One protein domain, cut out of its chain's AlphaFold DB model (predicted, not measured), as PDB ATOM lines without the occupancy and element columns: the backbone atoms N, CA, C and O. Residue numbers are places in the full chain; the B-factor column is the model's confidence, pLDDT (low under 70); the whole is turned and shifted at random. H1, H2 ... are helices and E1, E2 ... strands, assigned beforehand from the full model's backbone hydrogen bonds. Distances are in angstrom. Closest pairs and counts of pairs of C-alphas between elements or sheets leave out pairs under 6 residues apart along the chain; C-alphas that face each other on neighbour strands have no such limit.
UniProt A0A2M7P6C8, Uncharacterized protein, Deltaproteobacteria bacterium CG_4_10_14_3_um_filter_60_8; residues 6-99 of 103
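This is residues 6 to 99 of the 103 residues of an uncharacterized protein of Deltaproteobacteria bacterium CG_4_10_14_3_um_filter_60_8 (UniProt A0A2M7P6C8). Look for a twisted slab of four antiparallel strands, with one helix, H1, over one face and another, H3, over the opposite face; a short third helix, H2, sits at one end of the long axis and only grazes the sheet. The sheet runs E3, E2, E1, E4, and its first three strands along the chain make a meander, each the antiparallel neighbour of the one before. The printed part has 94 residues, with three named helices and four named strands in the order H1, E1, E2, E3, H2, E4, H3, a mixed class of helices and strands. It is compact, with a radius of gyration of the C-alphas of 13.0 A and spans of 38 by 26 by 18 A.

Begin at the inner strands, E1 at residues 23 to 29 and E2 at residues 33 to 39, a hairpin at 161 degrees; look there for N 27 and O 35, 2.9 A apart. E3, residues 50 to 53, is an edge strand and forms a hairpin with E2, with N 36 and O 50 at 2.8 A. At the other edge, E4, residues 73 to 80, is antiparallel to E1 at 165 degrees, with N 26 and O 77 at 2.8 A. H1, residues 6 to 16, is on the sheet at a height over the sheet of 8.3 A, over E2 and E1; it only just runs along the strands, at 28 degrees to E2 on the local plane. Its closest C-alphas to E1 are those of Ile 11 and Val 24, 6.3 A. H3, residues 87 to 98, is on the opposite face at a height over the sheet of 9.4 A, over E1 and E4, slantwise to the strands at 33 degrees to E4 on the local plane; the C-alphas of Ser 76 and Leu 98 are the closest of E4 and H3, 6.9 A. H2, residues 61 to 66, only grazes the sheet with its residues 62 to 64. H1, H2 and H3 are apart from one another. In H1, H2 and H3 every O i to N i+4 pair is within hydrogen-bond range.

Find C-alpha 23 at (79.979, -20.296, 12.063); from there E1 runs 19.5 A to residue 29. E2 is 19.6 A long, E4 20.0 A and E3 10.4 A. Find C-alpha 6 at (77.462, -26.536, -2.905), where H1 begins its 15.6 A. H2 covers 8.8 A, and H3 runs 15.9 A to C-alpha 98 at (83.226, -8.659, 7.704).

The C-alphas of Glu 61 and Ala 86 are the two farthest apart, 39.0 A. The printed part runs from residue 6 to 99 with no cut. The link E1 to E2 is tight, the others are short, and no link is long. The mean pLDDT of the printed part is 94.0, and no printed residue of this model is under 70.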
ATOM      1  N   ASN A   6      76.032 -26.215  -2.876       83.62
ATOM      2  CA  ASN A   6      77.462 -26.536  -2.905       83.62
ATOM      3  C   ASN A   6      78.228 -25.781  -1.807       83.62
ATOM      4  O   ASN A   6      79.161 -26.322  -1.219       83.62
ATOM      5  N   GLU A   7      77.836 -24.533  -1.518       86.25
ATOM      6  CA  GLU A   7      78.362 -23.774  -0.374       86.25
ATOM      7  C   GLU A   7      78.011 -24.460   0.942       86.25
ATOM      8  O   GLU A   7      78.879 -24.558   1.796       86.25
ATOM      9  N   GLU A   8      76.788 -24.966   1.104       90.44
ATOM     10  CA  GLU A   8      76.348 -25.661   2.319       90.44
ATOM     11  C   GLU A   8      77.204 -26.898   2.607       90.44
ATOM     12  O   GLU A   8      77.656 -27.075   3.737       90.44
ATOM     13  N   ALA A   9      77.506 -27.707   1.586       90.62
ATOM     14  CA  ALA A   9      78.391 -28.864   1.736       90.62
ATOM     15  C   ALA A   9      79.812 -28.458   2.168       90.62
ATOM     16  O   ALA A   9      80.394 -29.073   3.063       90.62
ATOM     17  N   MET A  10      80.362 -27.391   1.577       92.25
ATOM     18  CA  MET A  10      81.676 -26.862   1.964       92.25
ATOM     19  C   MET A  10      81.666 -26.278   3.381       92.25
ATOM     20  O   MET A  10      82.593 -26.518   4.150       92.25
ATOM     21  N   ILE A  11      80.613 -25.545   3.749       94.19
ATOM     22  CA  ILE A  11      80.417 -24.988   5.094       94.19
ATOM     23  C   ILE A  11      80.364 -26.115   6.127       94.19
ATOM     24  O   ILE A  11      81.039 -26.021   7.150       94.19
ATOM     25  N   ALA A  12      79.618 -27.186   5.845       93.31
ATOM     26  CA  ALA A  12      79.532 -28.349   6.720       93.31
ATOM     27  C   ALA A  12      80.906 -29.004   6.922       93.31
ATOM     28  O   ALA A  12      81.308 -29.214   8.062       93.31
ATOM     29  N   GLY A  13      81.666 -29.235   5.844       93.88
ATOM     30  CA  GLY A  13      83.017 -29.799   5.943       93.88
ATOM     31  C   GLY A  13      83.997 -28.908   6.717       93.88
ATOM     32  O   GLY A  13      84.807 -29.402   7.497       93.88
ATOM     33  N   ILE A  14      83.907 -27.583   6.551       95.31
ATOM     34  CA  ILE A  14      84.723 -26.626   7.311       95.31
ATOM     35  C   ILE A  14      84.384 -26.684   8.803       95.31
ATOM     36  O   ILE A  14      85.299 -26.713   9.622       95.31
ATOM     37  N   LEU A  15      83.096 -26.696   9.157       94.62
ATOM     38  CA  LEU A  15      82.648 -26.778  10.550       94.62
ATOM     39  C   LEU A  15      83.031 -28.111  11.193       94.62
ATOM     40  O   LEU A  15      83.533 -28.112  12.310       94.62
ATOM     41  N   GLU A  16      82.870 -29.227  10.481       94.19
ATOM     42  CA  GLU A  16      83.277 -30.553  10.963       94.19
ATOM     43  C   GLU A  16      84.781 -30.602  11.286       94.19
ATOM     44  O   GLU A  16      85.187 -31.179  12.292       94.19
ATOM     45  N   GLY A  17      85.608 -29.935  10.475       94.56
ATOM     46  CA  GLY A  17      87.050 -29.824  10.705       94.56
ATOM     47  C   GLY A  17      87.476 -28.758  11.723       94.56
ATOM     48  O   GLY A  17      88.669 -28.653  12.005       94.56
ATOM     49  N   SER A  18      86.546 -27.956  12.249       95.31
ATOM     50  CA  SER A  18      86.838 -26.785  13.089       95.31
ATOM     51  C   SER A  18      86.019 -26.841  14.384       95.31
ATOM     52  O   SER A  18      84.967 -26.206  14.461       95.31
ATOM     53  N   PRO A  19      86.477 -27.572  15.420       92.62
ATOM     54  CA  PRO A  19      85.692 -27.822  16.634       92.62
ATOM     55  C   PRO A  19      85.316 -26.546  17.404       92.62
ATOM     56  O   PRO A  19      84.268 -26.501  18.042       92.62
ATOM     57  N   ASP A  20      86.138 -25.499  17.312       94.75
ATOM     58  CA  ASP A  20      85.885 -24.195  17.940       94.75
ATOM     59  C   ASP A  20      85.035 -23.254  17.061       94.75
ATOM     60  O   ASP A  20      84.686 -22.141  17.465       94.75
ATOM     61  N   GLY A  21      84.703 -23.682  15.839       95.62
ATOM     62  CA  GLY A  21      83.945 -22.910  14.865       95.62
ATOM     63  C   GLY A  21      82.460 -22.836  15.212       95.62
ATOM     64  O   GLY A  21      81.747 -23.835  15.193       95.62
ATOM     65  N   ILE A  22      81.954 -21.626  15.441       96.69
ATOM     66  CA  ILE A  22      80.526 -21.361  15.701       96.69
ATOM     67  C   ILE A  22      79.785 -20.819  14.467       96.69
ATOM     68  O   ILE A  22      78.606 -20.459  14.509       96.69
ATOM     69  N   GLY A  23      80.498 -20.711  13.353       96.75
ATOM     70  CA  GLY A  23      79.979 -20.296  12.063       96.75
ATOM     71  C   GLY A  23      81.087 -20.242  11.022       96.75
ATOM     72  O   GLY A  23      82.263 -20.373  11.346       96.75
ATOM     73  N   VAL A  24      80.713 -20.031   9.766       97.75
ATOM     74  CA  VAL A  24      81.632 -19.883   8.637       97.75
ATOM     75  C   VAL A  24      81.387 -18.537   7.983       97.75
ATOM     76  O   VAL A  24      80.283 -18.247   7.520       97.75
ATOM     77  N   ALA A  25      82.424 -17.706   7.943       96.94
ATOM     78  CA  ALA A  25      82.432 -16.495   7.147       96.94
ATOM     79  C   ALA A  25      82.525 -16.877   5.671       96.94
ATOM     80  O   ALA A  25      83.423 -17.617   5.281       96.94
ATOM     81  N   VAL A  26      81.604 -16.372   4.859       95.88
ATOM     82  CA  VAL A  26      81.532 -16.607   3.417       95.88
ATOM     83  C   VAL A  26      81.670 -15.269   2.711       95.88
ATOM     84  O   VAL A  26      80.913 -14.338   2.978       95.88
ATOM     85  N   VAL A  27      82.626 -15.181   1.792       95.19
ATOM     86  CA  VAL A  27      82.892 -13.991   0.982       95.19
ATOM     87  C   VAL A  27      82.835 -14.383  -0.487       95.19
ATOM     88  O   VAL A  27      83.643 -15.185  -0.952       95.19
ATOM     89  N   ARG A  28      81.891 -13.813  -1.234       95.38
ATOM     90  CA  ARG A  28      81.745 -14.018  -2.679       95.38
ATOM     91  C   ARG A  28      82.421 -12.876  -3.424       95.38
ATOM     92  O   ARG A  28      82.164 -11.706  -3.142       95.38
ATOM     93  N   LEU A  29      83.270 -13.221  -4.384       95.44
ATOM     94  CA  LEU A  29      83.995 -12.263  -5.215       95.44
ATOM     95  C   LEU A  29      83.303 -12.084  -6.569       95.44
ATOM     96  O   LEU A  29      82.665 -13.005  -7.084       95.44
ATOM     97  N   ASP A  30      83.487 -10.916  -7.178       95.31
ATOM     98  CA  ASP A  30      82.972 -10.576  -8.512       95.31
ATOM     99  C   ASP A  30      83.395 -11.552  -9.629       95.31
ATOM    100  O   ASP A  30      82.653 -11.777 -10.582       95.31
ATOM    101  N   CYS A  31      84.550 -12.202  -9.477       94.31
ATOM    102  CA  CYS A  31      85.097 -13.179 -10.414       94.31
ATOM    103  C   CYS A  31      84.531 -14.603 -10.232       94.31
ATOM    104  O   CYS A  31      85.029 -15.554 -10.842       94.31
ATOM    105  N   GLY A  32      83.545 -14.777  -9.344       93.50
ATOM    106  CA  GLY A  32      82.899 -16.056  -9.033       93.50
ATOM    107  C   GLY A  32      83.681 -16.969  -8.082       93.50
ATOM    108  O   GLY A  32      83.215 -18.064  -7.777       93.50
ATOM    109  N   CYS A  33      84.855 -16.542  -7.607       95.94
ATOM    110  CA  CYS A  33      85.571 -17.238  -6.535       95.94
ATOM    111  C   CYS A  33      84.947 -16.900  -5.178       95.94
ATOM    112  O   CYS A  33      84.335 -15.845  -5.000       95.94
ATOM    113  N   ARG A  34      85.121 -17.794  -4.210       95.56
ATOM    114  CA  ARG A  34      84.601 -17.647  -2.851       95.56
ATOM    115  C   ARG A  34      85.711 -17.879  -1.852       95.56
ATOM    116  O   ARG A  34      86.541 -18.758  -2.075       95.56
ATOM    117  N   LYS A  35      85.704 -17.119  -0.761       94.94
ATOM    118  CA  LYS A  35      86.543 -17.374   0.410       94.94
ATOM    119  C   LYS A  35      85.685 -17.805   1.575       94.94
ATOM    120  O   LYS A  35      84.625 -17.221   1.798       94.94
ATOM    121  N   MET A  36      86.170 -18.789   2.311       96.12
ATOM    122  CA  MET A  36      85.494 -19.304   3.485       96.12
ATOM    123  C   MET A  36      86.478 -19.563   4.615       96.12
ATOM    124  O   MET A  36      87.603 -19.996   4.371       96.12
ATOM    125  N   ALA A  37      86.050 -19.296   5.842       97.38
ATOM    126  CA  ALA A  37      86.772 -19.678   7.049       97.38
ATOM    127  C   ALA A  37      85.788 -19.824   8.212       97.38
ATOM    128  O   ALA A  37      84.906 -18.980   8.382       97.38
ATOM    129  N   ALA A  38      85.944 -20.876   9.015       97.94
ATOM    130  CA  ALA A  38      85.307 -20.971  10.320       97.94
ATOM    131  C   ALA A  38      85.730 -19.799  11.217       97.94
ATOM    132  O   ALA A  38      86.884 -19.366  11.176       97.94
ATOM    133  N   VAL A  39      84.797 -19.323  12.037       97.69
ATOM    134  CA  VAL A  39      85.003 -18.266  13.031       97.69
ATOM    135  C   VAL A  39      84.585 -18.756  14.410       97.69
ATOM    136  O   VAL A  39      83.597 -19.482  14.531       97.69
ATOM    137  N   ASP A  40      85.325 -18.357  15.437       96.75
ATOM    138  CA  ASP A  40      85.014 -18.680  16.828       96.75
ATOM    139  C   ASP A  40      84.099 -17.626  17.493       96.75
ATOM    140  O   ASP A  40      83.611 -16.680  16.863       96.75
ATOM    141  N   LYS A  41      83.849 -17.807  18.795       95.50
ATOM    142  CA  LYS A  41      83.022 -16.918  19.634       95.50
ATOM    143  C   LYS A  41      83.551 -15.492  19.767       95.50
ATOM    144  O   LYS A  41      82.764 -14.578  20.011       95.50
ATOM    145  N   ASP A  42      84.852 -15.308  19.603       95.00
ATOM    146  CA  ASP A  42      85.525 -14.021  19.691       95.00
ATOM    147  C   ASP A  42      85.617 -13.357  18.305       95.00
ATOM    148  O   ASP A  42      86.023 -12.198  18.189       95.00
ATOM    149  N   GLY A  43      85.185 -14.056  17.249       94.44
ATOM    150  CA  GLY A  43      85.278 -13.627  15.859       94.44
ATOM    151  C   GLY A  43      86.690 -13.747  15.293       94.44
ATOM    152  O   GLY A  43      87.021 -13.022  14.356       94.44
ATOM    153  N   GLU A  44      87.516 -14.617  15.871       96.38
ATOM    154  CA  GLU A  44      88.821 -14.994  15.336       96.38
ATOM    155  C   GLU A  44      88.690 -16.180  14.362       96.38
ATOM    156  O   GLU A  44      87.703 -16.925  14.403       96.38
ATOM    157  N   PRO A  45      89.659 -16.380  13.450       95.38
ATOM    158  CA  PRO A  45      89.656 -17.528  12.552       95.38
ATOM    159  C   PRO A  45      89.831 -18.846  13.322       95.38
ATOM    160  O   PRO A  45      90.876 -19.088  13.918       95.38
ATOM    161  N   ALA A  46      88.849 -19.742  13.220       97.00
ATOM    162  CA  ALA A  46      88.909 -21.104  13.766       97.00
ATOM    163  C   ALA A  46      89.424 -22.137  12.741       97.00
ATOM    164  O   ALA A  46      89.447 -23.336  12.997       97.00
ATOM    165  N   SER A  47      89.812 -21.682  11.545       96.50
ATOM    166  CA  SER A  47      90.315 -22.525  10.453       96.50
ATOM    167  C   SER A  47      91.208 -21.724   9.503       96.50
ATOM    168  O   SER A  47      91.265 -20.493   9.560       96.50
ATOM    169  N   LYS A  48      91.880 -22.419   8.579       94.50
ATOM    170  CA  LYS A  48      92.556 -21.764   7.451       94.50
ATOM    171  C   LYS A  48      91.524 -21.199   6.474       94.50
ATOM    172  O   LYS A  48      90.492 -21.814   6.231       94.50
ATOM    173  N   VAL A  49      91.853 -20.071   5.844       93.62
ATOM    174  CA  VAL A  49      91.042 -19.530   4.747       93.62
ATOM    175  C   VAL A  49      91.113 -20.479   3.554       93.62
ATOM    176  O   VAL A  49      92.186 -20.720   3.001       93.62
ATOM    177  N   ILE A  50      89.957 -20.984   3.142       93.94
ATOM    178  CA  ILE A  50      89.786 -21.791   1.939       93.94
ATOM    179  C   ILE A  50      89.267 -20.886   0.834       93.94
ATOM    180  O   ILE A  50      88.345 -20.095   1.044       93.94
ATOM    181  N   MET A  51      89.839 -21.014  -0.360       94.62
ATOM    182  CA  MET A  51      89.341 -20.336  -1.545       94.62
ATOM    183  C   MET A  51      89.050 -21.341  -2.645       94.62
ATOM    184  O   MET A  51      89.874 -22.203  -2.936       94.62
ATOM    185  N   TYR A  52      87.883 -21.216  -3.266       93.81
ATOM    186  CA  TYR A  52      87.463 -22.117  -4.330       93.81
ATOM    187  C   TYR A  52      86.546 -21.410  -5.330       93.81
ATOM    188  O   TYR A  52      86.173 -20.244  -5.153       93.81
ATOM    189  N   ARG A  53      86.201 -22.116  -6.405       92.81
ATOM    190  CA  ARG A  53      85.286 -21.651  -7.444       92.81
ATOM    191  C   ARG A  53      84.387 -22.807  -7.870       92.81
ATOM    192  O   ARG A  53      84.888 -23.878  -8.188       92.81
ATOM    193  N   ASP A  54      83.076 -22.588  -7.889       84.62
ATOM    194  CA  ASP A  54      82.129 -23.630  -8.300       84.62
ATOM    195  C   ASP A  54      82.373 -24.111  -9.722       84.62
ATOM    196  O   ASP A  54      82.572 -23.306 -10.635       84.62
ATOM    197  N   GLY A  55      82.316 -25.433  -9.894       83.38
ATOM    198  CA  GLY A  55      82.491 -26.080 -11.190       83.38
ATOM    199  C   GLY A  55      83.903 -25.953 -11.766       83.38
ATOM    200  O   GLY A  55      84.076 -26.166 -12.961       83.38
ATOM    201  N   ALA A  56      84.898 -25.586 -10.953       88.50
ATOM    202  CA  ALA A  56      86.286 -25.469 -11.377       88.50
ATOM    203  C   ALA A  56      87.224 -26.205 -10.413       88.50
ATOM    204  O   ALA A  56      87.031 -26.187  -9.201       88.50
ATOM    205  N   GLU A  57      88.282 -26.799 -10.960       88.50
ATOM    206  CA  GLU A  57      89.312 -27.501 -10.179       88.50
ATOM    207  C   GLU A  57      90.217 -26.539  -9.393       88.50
ATOM    208  O   GLU A  57      90.892 -26.939  -8.446       88.50
ATOM    209  N   ALA A  58      90.247 -25.257  -9.777       93.50
ATOM    210  CA  ALA A  58      91.099 -24.245  -9.168       93.50
ATOM    211  C   ALA A  58      90.462 -22.847  -9.166       93.50
ATOM    212  O   ALA A  58      89.570 -22.519  -9.956       93.50
ATOM    213  N   ILE A  59      90.984 -21.984  -8.291       96.56
ATOM    214  CA  ILE A  59      90.680 -20.548  -8.276       96.56
ATOM    215  C   ILE A  59      91.212 -19.845  -9.534       96.56
ATOM    216  O   ILE A  59      92.147 -20.315 -10.184       96.56
ATOM    217  N   CYS A  60      90.629 -18.694  -9.879       95.81
ATOM    218  CA  CYS A  60      91.053 -17.932 -11.055       95.81
ATOM    219  C   CYS A  60      92.431 -17.268 -10.872       95.81
ATOM    220  O   CYS A  60      92.872 -17.015  -9.751       95.81
ATOM    221  N   GLU A  61      93.074 -16.903 -11.984       96.50
ATOM    222  CA  GLU A  61      94.401 -16.264 -11.991       96.50
ATOM    223  C   GLU A  61      94.461 -14.953 -11.199       96.50
ATOM    224  O   GLU A  61      95.481 -14.650 -10.589       96.50
ATOM    225  N   LEU A  62      93.369 -14.181 -11.167       95.75
ATOM    226  CA  LEU A  62      93.306 -12.963 -10.355       95.75
ATOM    227  C   LEU A  62      93.413 -13.301  -8.869       95.75
ATOM    228  O   LEU A  62      94.257 -12.742  -8.179       95.75
ATOM    229  N   CYS A  63      92.632 -14.278  -8.408       96.31
ATOM    230  CA  CYS A  63      92.655 -14.720  -7.018       96.31
ATOM    231  C   CYS A  63      93.978 -15.384  -6.623       96.31
ATOM    232  O   CYS A  63      94.387 -15.257  -5.475       96.31
ATOM    233  N   LYS A  64      94.680 -16.040  -7.556       95.50
ATOM    234  CA  LYS A  64      96.047 -16.528  -7.307       95.50
ATOM    235  C   LYS A  64      97.039 -15.385  -7.066       95.50
ATOM    236  O   LYS A  64      97.998 -15.572  -6.328       95.50
ATOM    237  N   LYS A  65      96.821 -14.220  -7.688       96.56
ATOM    238  CA  LYS A  65      97.701 -13.044  -7.580       96.56
ATOM    239  C   LYS A  65      97.386 -12.172  -6.371       96.56
ATOM    240  O   LYS A  65      98.305 -11.728  -5.694       96.56
ATOM    241  N   ASP A  66      96.108 -11.896  -6.124       95.06
ATOM    242  CA  ASP A  66      95.669 -10.909  -5.128       95.06
ATOM    243  C   ASP A  66      95.022 -11.529  -3.883       95.06
ATOM    244  O   ASP A  66      94.551 -10.811  -3.000       95.06
ATOM    245  N   ASN A  67      94.962 -12.861  -3.828       94.06
ATOM    246  CA  ASN A  67      94.290 -13.615  -2.780       94.06
ATOM    247  C   ASN A  67      92.844 -13.140  -2.540       94.06
ATOM    248  O   ASN A  67      92.360 -13.123  -1.408       94.06
ATOM    249  N   GLY A  68      92.146 -12.746  -3.608       92.12
ATOM    250  CA  GLY A  68      90.769 -12.265  -3.619       92.12
ATOM    251  C   GLY A  68      90.588 -10.906  -2.946       92.12
ATOM    252  O   GLY A  68      89.838 -10.809  -1.980       92.12
ATOM    253  N   ALA A  69      91.295  -9.875  -3.400       93.38
ATOM    254  CA  ALA A  69      91.323  -8.553  -2.768       93.38
ATOM    255  C   ALA A  69      89.945  -8.052  -2.277       93.38
ATOM    256  O   ALA A  69      88.932  -8.208  -2.958       93.38
ATOM    257  N   PHE A  70      89.918  -7.404  -1.103       90.25
ATOM    258  CA  PHE A  70      88.680  -6.929  -0.464       90.25
ATOM    259  C   PHE A  70      87.848  -5.999  -1.367       90.25
ATOM    260  O   PHE A  70      86.626  -6.073  -1.367       90.25
ATOM    261  N   ALA A  71      88.501  -5.203  -2.217       92.19
ATOM    262  CA  ALA A  71      87.834  -4.332  -3.187       92.19
ATOM    263  C   ALA A  71      86.951  -5.072  -4.218       92.19
ATOM    264  O   ALA A  71      86.181  -4.433  -4.926       92.19
ATOM    265  N   ARG A  72      87.068  -6.404  -4.324       94.69
ATOM    266  CA  ARG A  72      86.308  -7.258  -5.255       94.69
ATOM    267  C   ARG A  72      85.188  -8.047  -4.575       94.69
ATOM    268  O   ARG A  72      84.588  -8.932  -5.194       94.69
ATOM    269  N   VAL A  73      84.936  -7.785  -3.291       94.25
ATOM    270  CA  VAL A  73      83.857  -8.428  -2.537       94.25
ATOM    271  C   VAL A  73      82.516  -7.958  -3.079       94.25
ATOM    272  O   VAL A  73      82.225  -6.768  -3.116       94.25
ATOM    273  N   ARG A  74      81.699  -8.921  -3.501       93.81
ATOM    274  CA  ARG A  74      80.342  -8.687  -3.993       93.81
ATOM    275  C   ARG A  74      79.300  -8.933  -2.910       93.81
ATOM    276  O   ARG A  74      78.333  -8.194  -2.817       93.81
ATOM    277  N   GLU A  75      79.482  -9.991  -2.129       93.25
ATOM    278  CA  GLU A  75      78.604 -10.339  -1.012       93.25
ATOM    279  C   GLU A  75      79.438 -10.957   0.106       93.25
ATOM    280  O   GLU A  75      80.401 -11.687  -0.156       93.25
ATOM    281  N   SER A  76      79.040 -10.722   1.351       94.38
ATOM    282  CA  SER A  76      79.621 -11.413   2.493       94.38
ATOM    283  C   SER A  76      78.585 -11.667   3.584       94.38
ATOM    284  O   SER A  76      77.656 -10.889   3.799       94.38
ATOM    285  N   PHE A  77      78.699 -12.811   4.249       95.12
ATOM    286  CA  PHE A  77      77.821 -13.185   5.354       95.12
ATOM    287  C   PHE A  77      78.498 -14.229   6.240       95.12
ATOM    288  O   PHE A  77      79.535 -14.783   5.891       95.12
ATOM    289  N   ILE A  78      77.900 -14.503   7.400       95.81
ATOM    290  CA  ILE A  78      78.305 -15.619   8.257       95.81
ATOM    291  C   ILE A  78      77.160 -16.620   8.295       95.81
ATOM    292  O   ILE A  78      76.034 -16.258   8.656       95.81
ATOM    293  N   HIS A  79      77.458 -17.858   7.911       95.94
ATOM    294  CA  HIS A  79      76.581 -18.996   8.123       95.94
ATOM    295  C   HIS A  79      76.841 -19.548   9.523       95.94
ATOM    296  O   HIS A  79      77.934 -20.028   9.801       95.94
ATOM    297  N   TRP A  80      75.863 -19.457  10.414       95.44
ATOM    298  CA  TRP A  80      76.017 -19.916  11.797       95.44
ATOM    299  C   TRP A  80      75.831 -21.428  11.890       95.44
ATOM    300  O   TRP A  80      75.079 -21.996  11.096       95.44
ATOM    301  N   SER A  81      76.514 -22.066  12.839       92.88
ATOM    302  CA  SER A  81      76.188 -23.440  13.223       92.88
ATOM    303  C   SER A  81      74.824 -23.491  13.923       92.88
ATOM    304  O   SER A  81      74.265 -22.455  14.298       92.88
ATOM    305  N   ASP A  82      74.279 -24.697  14.074       88.06
ATOM    306  CA  ASP A  82      73.096 -24.942  14.895       88.06
ATOM    307  C   ASP A  82      73.518 -25.594  16.230       88.06
ATOM    308  O   ASP A  82      74.237 -26.596  16.199       88.06
ATOM    309  N   PRO A  83      73.128 -25.040  17.396       90.44
ATOM    310  CA  PRO A  83      72.339 -23.819  17.563       90.44
ATOM    311  C   PRO A  83      73.146 -22.544  17.278       90.44
ATOM    312  O   PRO A  83      74.308 -22.409  17.666       90.44
ATOM    313  N   ALA A  84      72.488 -21.558  16.663       92.75
ATOM    314  CA  ALA A  84      73.123 -20.278  16.366       92.75
ATOM    315  C   ALA A  84      73.425 -19.469  17.647       92.75
ATOM    316  O   ALA A  84      72.618 -19.456  18.583       92.75
ATOM    317  N   PRO A  85      74.530 -18.701  17.678       93.56
ATOM    318  CA  PRO A  85      74.864 -17.852  18.816       93.56
ATOM    319  C   PRO A  85      73.856 -16.707  18.997       93.56
ATOM    320  O   PRO A  85      73.122 -16.313  18.081       93.56
ATOM    321  N   ALA A  86      73.844 -16.128  20.199       95.19
ATOM    322  CA  ALA A  86      72.928 -15.049  20.557       95.19
ATOM    323  C   ALA A  86      73.015 -13.853  19.575       95.19
ATOM    324  O   ALA A  86      74.094 -13.551  19.059       95.19
ATOM    325  N   PRO A  87      71.909 -13.122  19.315       94.31
ATOM    326  CA  PRO A  87      71.886 -12.013  18.354       94.31
ATOM    327  C   PRO A  87      72.988 -10.957  18.550       94.31
ATOM    328  O   PRO A  87      73.590 -10.529  17.569       94.31
ATOM    329  N   HIS A  88      73.288 -10.576  19.796       93.69
ATOM    330  CA  HIS A  88      74.328  -9.585  20.094       93.69
ATOM    331  C   HIS A  88      75.734 -10.099  19.737       93.69
ATOM    332  O   HIS A  88      76.509  -9.368  19.122       93.69
ATOM    333  N   MET A  89      76.034 -11.371  20.033       94.81
ATOM    334  CA  MET A  89      77.300 -12.000  19.642       94.81
ATOM    335  C   MET A  89      77.419 -12.079  18.123       94.81
ATOM    336  O   MET A  89      78.443 -11.695  17.565       94.81
ATOM    337  N   ARG A  90      76.344 -12.479  17.430       95.19
ATOM    338  CA  ARG A  90      76.318 -12.511  15.960       95.19
ATOM    339  C   ARG A  90      76.645 -11.156  15.352       95.19
ATOM    340  O   ARG A  90      77.375 -11.103  14.369       95.19
ATOM    341  N   GLN A  91      76.109 -10.071  15.910       94.06
ATOM    342  CA  GLN A  91      76.388  -8.725  15.415       94.06
ATOM    343  C   GLN A  91      77.840  -8.305  15.674       94.06
ATOM    344  O   GLN A  91      78.490  -7.786  14.769       94.06
ATOM    345  N   MET A  92      78.355  -8.563  16.879       94.75
ATOM    346  CA  MET A  92      79.746  -8.281  17.245       94.75
ATOM    347  C   MET A  92      80.724  -8.999  16.307       94.75
ATOM    348  O   MET A  92      81.590  -8.360  15.710       94.75
ATOM    349  N   ILE A  93      80.537 -10.308  16.122       95.56
ATOM    350  CA  ILE A  93      81.386 -11.138  15.262       95.56
ATOM    351  C   ILE A  93      81.285 -10.676  13.807       95.56
ATOM    352  O   ILE A  93      82.309 -10.495  13.158       95.56
ATOM    353  N   LYS A  94      80.074 -10.415  13.291       94.75
ATOM    354  CA  LYS A  94      79.896  -9.894  11.923       94.75
ATOM    355  C   LYS A  94      80.688  -8.615  11.693       94.75
ATOM    356  O   LYS A  94      81.411  -8.538  10.708       94.75
ATOM    357  N   ASN A  95      80.583  -7.649  12.603       93.44
ATOM    358  CA  ASN A  95      81.278  -6.369  12.474       93.44
ATOM    359  C   ASN A  95      82.801  -6.539  12.481       93.44
ATOM    360  O   ASN A  95      83.497  -5.855  11.737       93.44
ATOM    361  N   LYS A  96      83.314  -7.448  13.316       94.19
ATOM    362  CA  LYS A  96      84.746  -7.738  13.409       94.19
ATOM    363  C   LYS A  96      85.273  -8.455  12.165       94.19
ATOM    364  O   LYS A  96      86.299  -8.065  11.624       94.19
ATOM    365  N   VAL A  97      84.560  -9.484  11.713       94.06
ATOM    366  CA  VAL A  97      85.009 -10.389  10.644       94.06
ATOM    367  C   VAL A  97      84.784  -9.797   9.253       94.06
ATOM    368  O   VAL A  97      85.642  -9.921   8.384       94.06
ATOM    369  N   LEU A  98      83.625  -9.175   9.020       91.69
ATOM    370  CA  LEU A  98      83.226  -8.659   7.704       91.69
ATOM    371  C   LEU A  98      83.442  -7.144   7.564       91.69
ATOM    372  O   LEU A  98      83.314  -6.610   6.464       91.69
ATOM    373  N   GLY A  99      83.784  -6.461   8.657       86.19
ATOM    374  CA  GLY A  99      83.832  -5.006   8.730       86.19
ATOM    375  C   GLY A  99      82.460  -4.380   9.005       86.19
ATOM    376  O   GLY A  99      81.417  -5.031   8.973       86.19
TER     377      GLY A  99